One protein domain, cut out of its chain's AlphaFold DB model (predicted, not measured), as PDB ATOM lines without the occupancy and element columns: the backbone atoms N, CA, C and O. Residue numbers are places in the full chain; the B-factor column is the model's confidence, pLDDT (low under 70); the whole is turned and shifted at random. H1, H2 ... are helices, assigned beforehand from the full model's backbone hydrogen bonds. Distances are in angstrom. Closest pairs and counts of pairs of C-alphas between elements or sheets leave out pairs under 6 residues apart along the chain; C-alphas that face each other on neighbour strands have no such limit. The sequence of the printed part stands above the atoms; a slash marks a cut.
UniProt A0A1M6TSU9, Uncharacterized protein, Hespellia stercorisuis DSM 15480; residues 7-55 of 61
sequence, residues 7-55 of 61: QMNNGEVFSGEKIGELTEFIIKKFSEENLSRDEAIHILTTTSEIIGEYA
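AT A GLANCE: This is residues 7 to 55 of the 61 residues of an uncharacterized protein of Hespellia stercorisuis DSM 15480 (UniProt A0A1M6TSU9). Picture an open V: two helices of similar length, H1 and H2, meet near their ends at a tight turn, residues 33 to 36, and spread apart from there, with little between their far ends. Before H1 a tail without a named element sticks out past the wide end of the V, its free residues 8 to 14 folding back in a hook. The printed part has 49 residues with two named helices, H1 then H2, and no named strand; its class is all helix. The whole is loose, with a radius of gyration of the C-alphas of 13.1 A, and flat, spanning 38 by 26 by 13 A.

IN THESE COORDINATES: Start at C-alpha 7, at (23.774, 9.438, -22.235), and go along the tail to C-alpha 16 at (14.096, 6.391, -24.298). There H1 begins; it covers residues 16 to 32, 24.1 A from first to last C-alpha. After the turn, find C-alpha 37 at (2.499, 0.470, -4.464), where H2 begins. H2 covers residues 37 to 54, 25.8 A long, and ends at C-alpha 54, at (26.883, -6.738, -8.708).

HOW THE PARTS SIT: Look at Phe 30 and Ala 40: these are the closest C-alphas of H1 and H2, 6.6 A apart. The helices are close but not clearly touching, with 1 pair of C-alphas within 8 A. They run opposite ways at a steep tilt of 55 degrees. Their centres are 15.0 A apart. In both H1 and H2 every O i to N i+4 pair is within hydrogen-bond range.

THE WHOLE: The two C-alphas farthest apart, those of Gly 11 and Asn 34, are 37.9 A from each other. The link from H1 to H2 is tight, and the printed part has no cut. Residues 16 to 25 of H1 stand free, as do residues 45 to 55, of which 45 to 54 belong to H2. The mean pLDDT of the printed part is 93.1; look for values under 70 at residues 54 to 55.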
ATOM      1  N   GLN A   7      22.370   9.739 -21.969       95.12
ATOM      2  CA  GLN A   7      23.774   9.438 -22.235       95.12
ATOM      3  C   GLN A   7      24.396   8.795 -20.994       95.12
ATOM      4  O   GLN A   7      24.391   9.377 -19.912       95.12
ATOM      5  N   MET A   8      24.918   7.587 -21.161       92.56
ATOM      6  CA  MET A   8      25.549   6.805 -20.107       92.56
ATOM      7  C   MET A   8      27.012   7.229 -19.925       92.56
ATOM      8  O   MET A   8      27.651   7.756 -20.838       92.56
ATOM      9  N   ASN A   9      27.579   6.950 -18.748       87.62
ATOM     10  CA  ASN A   9      28.968   7.304 -18.420       87.62
ATOM     11  C   ASN A   9      30.009   6.610 -19.318       87.62
ATOM     12  O   ASN A   9      31.134   7.088 -19.433       87.62
ATOM     13  N   ASN A  10      29.643   5.500 -19.965       85.69
ATOM     14  CA  ASN A  10      30.476   4.798 -20.945       85.69
ATOM     15  C   ASN A  10      30.409   5.423 -22.357       85.69
ATOM     16  O   ASN A  10      31.009   4.890 -23.286       85.69
ATOM     17  N   GLY A  11      29.682   6.532 -22.530       89.44
ATOM     18  CA  GLY A  11      29.505   7.222 -23.807       89.44
ATOM     19  C   GLY A  11      28.384   6.660 -24.684       89.44
ATOM     20  O   GLY A  11      28.067   7.268 -25.706       89.44
ATOM     21  N   GLU A  12      27.752   5.550 -24.297       94.00
ATOM     22  CA  GLU A  12      26.620   4.979 -25.027       94.00
ATOM     23  C   GLU A  12      25.323   5.739 -24.726       94.00
ATOM     24  O   GLU A  12      25.124   6.281 -23.638       94.00
ATOM     25  N   VAL A  13      24.407   5.771 -25.695       96.19
ATOM     26  CA  VAL A  13      23.068   6.336 -25.499       96.19
ATOM     27  C   VAL A  13      22.109   5.210 -25.154       96.19
ATOM     28  O   VAL A  13      21.852   4.330 -25.973       96.19
ATOM     29  N   PHE A  14      21.525   5.275 -23.961       95.44
ATOM     30  CA  PHE A  14      20.418   4.412 -23.594       95.44
ATOM     31  C   PHE A  14      19.112   5.032 -24.098       95.44
ATOM     32  O   PHE A  14      18.720   6.121 -23.669       95.44
ATOM     33  N   SER A  15      18.470   4.383 -25.072       97.00
ATOM     34  CA  SER A  15      17.325   4.970 -25.765       97.00
ATOM     35  C   SER A  15      16.087   5.061 -24.870       97.00
ATOM     36  O   SER A  15      15.749   4.132 -24.136       97.00
ATOM     37  N   GLY A  16      15.366   6.177 -24.987       96.88
ATOM     38  CA  GLY A  16      14.096   6.391 -24.298       96.88
ATOM     39  C   GLY A  16      13.044   5.338 -24.645       96.88
ATOM     40  O   GLY A  16      12.307   4.887 -23.775       96.88
ATOM     41  N   GLU A  17      13.026   4.869 -25.894       96.69
ATOM     42  CA  GLU A  17      12.180   3.748 -26.315       96.69
ATOM     43  C   GLU A  17      12.457   2.495 -25.477       96.69
ATOM     44  O   GLU A  17      11.527   1.912 -24.920       96.69
ATOM     45  N   LYS A  18      13.736   2.129 -25.304       95.44
ATOM     46  CA  LYS A  18      14.098   0.938 -24.534       95.44
ATOM     47  C   LYS A  18      13.816   1.107 -23.044       95.44
ATOM     48  O   LYS A  18      13.355   0.166 -22.403       95.44
ATOM     49  N   ILE A  19      14.048   2.305 -22.504       96.62
ATOM     50  CA  ILE A  19      13.670   2.653 -21.129       96.62
ATOM     51  C   ILE A  19      12.163   2.452 -20.938       96.62
ATOM     52  O   ILE A  19      11.746   1.846 -19.950       96.62
ATOM     53  N   GLY A  20      11.348   2.920 -21.885       96.62
ATOM     54  CA  GLY A  20       9.897   2.800 -21.813       96.62
ATOM     55  C   GLY A  20       9.407   1.362 -21.886       96.62
ATOM     56  O   GLY A  20       8.653   0.943 -21.014       96.62
ATOM     57  N   GLU A  21       9.901   0.593 -22.856       97.25
ATOM     58  CA  GLU A  21       9.577  -0.830 -23.017       97.25
ATOM     59  C   GLU A  21       9.857  -1.620 -21.727       97.25
ATOM     60  O   GLU A  21       9.002  -2.358 -21.234       97.25
ATOM     61  N   LEU A  22      11.044  -1.437 -21.138       96.81
ATOM     62  CA  LEU A  22      11.434  -2.143 -19.917       96.81
ATOM     63  C   LEU A  22      10.647  -1.662 -18.692       96.81
ATOM     64  O   LEU A  22      10.285  -2.471 -17.839       96.81
ATOM     65  N   THR A  23      10.338  -0.366 -18.616       95.88
ATOM     66  CA  THR A  23       9.507   0.184 -17.536       95.88
ATOM     67  C   THR A  23       8.091  -0.390 -17.589       95.88
ATOM     68  O   THR A  23       7.563  -0.829 -16.569       95.88
ATOM     69  N   GLU A  24       7.482  -0.443 -18.775       96.38
ATOM     70  CA  GLU A  24       6.158  -1.039 -18.974       96.38
ATOM     71  C   GLU A  24       6.154  -2.535 -18.652       96.38
ATOM     72  O   GLU A  24       5.225  -3.017 -18.004       96.38
ATOM     73  N   PHE A  25       7.210  -3.261 -19.026       97.06
ATOM     74  CA  PHE A  25       7.374  -4.668 -18.666       97.06
ATOM     75  C   PHE A  25       7.385  -4.881 -17.144       97.06
ATOM     76  O   PHE A  25       6.669  -5.748 -16.638       97.06
ATOM     77  N   ILE A  26       8.141  -4.068 -16.401       96.69
ATOM     78  CA  ILE A  26       8.201  -4.145 -14.934       96.69
ATOM     79  C   ILE A  26       6.835  -3.820 -14.316       96.69
ATOM     80  O   ILE A  26       6.353  -4.567 -13.464       96.69
ATOM     81  N   ILE A  27       6.174  -2.751 -14.775       96.19
ATOM     82  CA  ILE A  27       4.836  -2.371 -14.294       96.19
ATOM     83  C   ILE A  27       3.826  -3.492 -14.558       96.19
ATOM     84  O   ILE A  27       3.040  -3.835 -13.674       96.19
ATOM     85  N   LYS A  28       3.860  -4.097 -15.752       97.75
ATOM     86  CA  LYS A  28       3.010  -5.239 -16.099       97.75
ATOM     87  C   LYS A  28       3.246  -6.397 -15.140       97.75
ATOM     88  O   LYS A  28       2.278  -6.950 -14.629       97.75
ATOM     89  N   LYS A  29       4.506  -6.718 -14.836       97.19
ATOM     90  CA  LYS A  29       4.834  -7.786 -13.890       97.19
ATOM     91  C   LYS A  29       4.296  -7.499 -12.486       97.19
ATOM     92  O   LYS A  29       3.703  -8.381 -11.878       97.19
ATOM     93  N   PHE A  30       4.431  -6.271 -11.987       97.75
ATOM     94  CA  PHE A  30       3.864  -5.891 -10.687       97.75
ATOM     95  C   PHE A  30       2.336  -5.978 -10.665       97.75
ATOM     96  O   PHE A  30       1.759  -6.413  -9.669       97.75
ATOM     97  N   SER A  31       1.683  -5.624 -11.774       97.06
ATOM     98  CA  SER A  31       0.237  -5.777 -11.920       97.06
ATOM     99  C   SER A  31      -0.196  -7.245 -11.959       97.06
ATOM    100  O   SER A  31      -1.216  -7.575 -11.366       97.06
ATOM    101  N   GLU A  32       0.543  -8.117 -12.650       98.19
ATOM    102  CA  GLU A  32       0.254  -9.560 -12.718       98.19
ATOM    103  C   GLU A  32       0.333 -10.225 -11.337       98.19
ATOM    104  O   GLU A  32      -0.464 -11.106 -11.028       98.19
ATOM    105  N   GLU A  33       1.252  -9.759 -10.492       98.12
ATOM    106  CA  GLU A  33       1.435 -10.234  -9.116       98.12
ATOM    107  C   GLU A  33       0.515  -9.526  -8.098       98.12
ATOM    108  O   GLU A  33       0.596  -9.800  -6.904       98.12
ATOM    109  N   ASN A  34      -0.378  -8.632  -8.547       97.75
ATOM    110  CA  ASN A  34      -1.276  -7.827  -7.702       97.75
ATOM    111  C   ASN A  34      -0.558  -7.060  -6.576       97.75
ATOM    112  O   ASN A  34      -1.098  -6.909  -5.478       97.75
ATOM    113  N   LEU A  35       0.650  -6.563  -6.846       97.88
ATOM    114  CA  LEU A  35       1.424  -5.841  -5.844       97.88
ATOM    115  C   LEU A  35       0.793  -4.491  -5.518       97.88
ATOM    116  O   LEU A  35       0.359  -3.737  -6.395       97.88
ATOM    117  N   SER A  36       0.831  -4.146  -4.239       97.88
ATOM    118  CA  SER A  36       0.608  -2.782  -3.794       97.88
ATOM    119  C   SER A  36       1.751  -1.863  -4.240       97.88
ATOM    120  O   SER A  36       2.861  -2.285  -4.583       97.88
ATOM    121  N   ARG A  37       1.488  -0.556  -4.188       96.69
ATOM    122  CA  ARG A  37       2.499   0.470  -4.464       96.69
ATOM    123  C   ARG A  37       3.721   0.332  -3.549       96.69
ATOM    124  O   ARG A  37       4.838   0.532  -4.018       96.69
ATOM    125  N   ASP A  38       3.511   0.002  -2.278       98.25
ATOM    126  CA  ASP A  38       4.587  -0.087  -1.288       98.25
ATOM    127  C   ASP A  38       5.476  -1.312  -1.539       98.25
ATOM    128  O   ASP A  38       6.700  -1.195  -1.511       98.25
ATOM    129  N   GLU A  39       4.882  -2.456  -1.892       97.81
ATOM    130  CA  GLU A  39       5.622  -3.661  -2.292       97.81
ATOM    131  C   GLU A  39       6.437  -3.425  -3.568       97.81
ATOM    132  O   GLU A  39       7.617  -3.770  -3.623       97.81
ATOM    133  N   ALA A  40       5.847  -2.775  -4.576       97.94
ATOM    134  CA  ALA A  40       6.548  -2.431  -5.810       97.94
ATOM    135  C   ALA A  40       7.751  -1.504  -5.553       97.94
ATOM    136  O   ALA A  40       8.837  -1.734  -6.085       97.94
ATOM    137  N   ILE A  41       7.590  -0.475  -4.711       97.38
ATOM    138  CA  ILE A  41       8.686   0.431  -4.330       97.38
ATOM    139  C   ILE A  41       9.773  -0.319  -3.557       97.38
ATOM    140  O   ILE A  41      10.959  -0.109  -3.827       97.38
ATOM    141  N   HIS A  42       9.393  -1.198  -2.627       97.69
ATOM    142  CA  HIS A  42      10.346  -2.012  -1.879       97.69
ATOM    143  C   HIS A  42      11.184  -2.886  -2.822       97.69
ATOM    144  O   HIS A  42      12.410  -2.817  -2.783       97.69
ATOM    145  N   ILE A  43      10.544  -3.601  -3.753       97.12
ATOM    146  CA  ILE A  43      11.232  -4.437  -4.748       97.12
ATOM    147  C   ILE A  43      12.177  -3.612  -5.625       97.12
ATOM    148  O   ILE A  43      13.313  -4.031  -5.847       97.12
ATOM    149  N   LEU A  44      11.747  -2.446  -6.122       96.06
ATOM    150  CA  LEU A  44      12.610  -1.577  -6.935       96.06
ATOM    151  C   LEU A  44      13.830  -1.085  -6.148       96.06
ATOM    152  O   LEU A  44      14.935  -1.061  -6.689       96.06
ATOM    153  N   THR A  45      13.640  -0.739  -4.873       95.88
ATOM    154  CA  THR A  45      14.723  -0.301  -3.980       95.88
ATOM    155  C   THR A  45      15.731  -1.427  -3.773       95.88
ATOM    156  O   THR A  45      16.907  -1.256  -4.086       95.88
ATOM    157  N   THR A  46      15.263  -2.609  -3.368       95.00
ATOM    158  CA  THR A  46      16.116  -3.790  -3.171       95.00
ATOM    159  C   THR A  46      16.830  -4.198  -4.458       95.00
ATOM    160  O   THR A  46      18.009  -4.535  -4.439       95.00
ATOM    161  N   THR A  47      16.155  -4.119  -5.608       93.19
ATOM    162  CA  THR A  47      16.773  -4.404  -6.913       93.19
ATOM    163  C   THR A  47      17.909  -3.425  -7.213       93.19
ATOM    164  O   THR A  47      18.971  -3.845  -7.670       93.19
ATOM    165  N   SER A  48      17.715  -2.132  -6.939       90.31
ATOM    166  CA  SER A  48      18.746  -1.109  -7.133       90.31
ATOM    167  C   SER A  48      19.960  -1.324  -6.226       90.31
ATOM    168  O   SER A  48      21.088  -1.153  -6.687       90.31
ATOM    169  N   GLU A  49      19.745  -1.689  -4.960       90.06
ATOM    170  CA  GLU A  49      20.817  -1.999  -4.000       90.06
ATOM    171  C   GLU A  49      21.651  -3.188  -4.486       90.06
ATOM    172  O   GLU A  49      22.865  -3.074  -4.647       90.06
ATOM    173  N   ILE A  50      20.976  -4.282  -4.841       88.31
ATOM    174  CA  ILE A  50      21.584  -5.499  -5.385       88.31
ATOM    175  C   ILE A  50      22.396  -5.179  -6.648       88.31
ATOM    176  O   ILE A  50      23.566  -5.532  -6.727       88.31
ATOM    177  N   ILE A  51      21.835  -4.470  -7.636       86.31
ATOM    178  CA  ILE A  51      22.574  -4.111  -8.862       86.31
ATOM    179  C   ILE A  51      23.859  -3.334  -8.537       86.31
ATOM    180  O   ILE A  51      24.879  -3.575  -9.180       86.31
ATOM    181  N   GLY A  52      23.834  -2.447  -7.538       76.69
ATOM    182  CA  GLY A  52      25.022  -1.734  -7.065       76.69
ATOM    183  C   GLY A  52      26.112  -2.661  -6.517       76.69
ATOM    184  O   GLY A  52      27.292  -2.407  -6.746       76.69
ATOM    185  N   GLU A  53      25.732  -3.760  -5.863       72.69
ATOM    186  CA  GLU A  53      26.661  -4.788  -5.373       72.69
ATOM    187  C   GLU A  53      27.240  -5.660  -6.501       72.69
ATOM    188  O   GLU A  53      28.396  -6.079  -6.432       72.69
ATOM    189  N   TYR A  54      26.462  -5.920  -7.560       64.31
ATOM    190  CA  TYR A  54      26.883  -6.738  -8.708       64.31
ATOM    191  C   TYR A  54      27.561  -5.940  -9.834       64.31
ATOM    192  O   TYR A  54      28.151  -6.538 -10.740       64.31
ATOM    193  N   ALA A  55      27.493  -4.606  -9.811       56.81
ATOM    194  CA  ALA A  55      28.151  -3.746 -10.785       56.81
ATOM    195  C   ALA A  55      29.674  -3.841 -10.616       56.81
ATOM    196  O   ALA A  55      30.283  -3.157  -9.800       56.81
TER     197      ALA A  55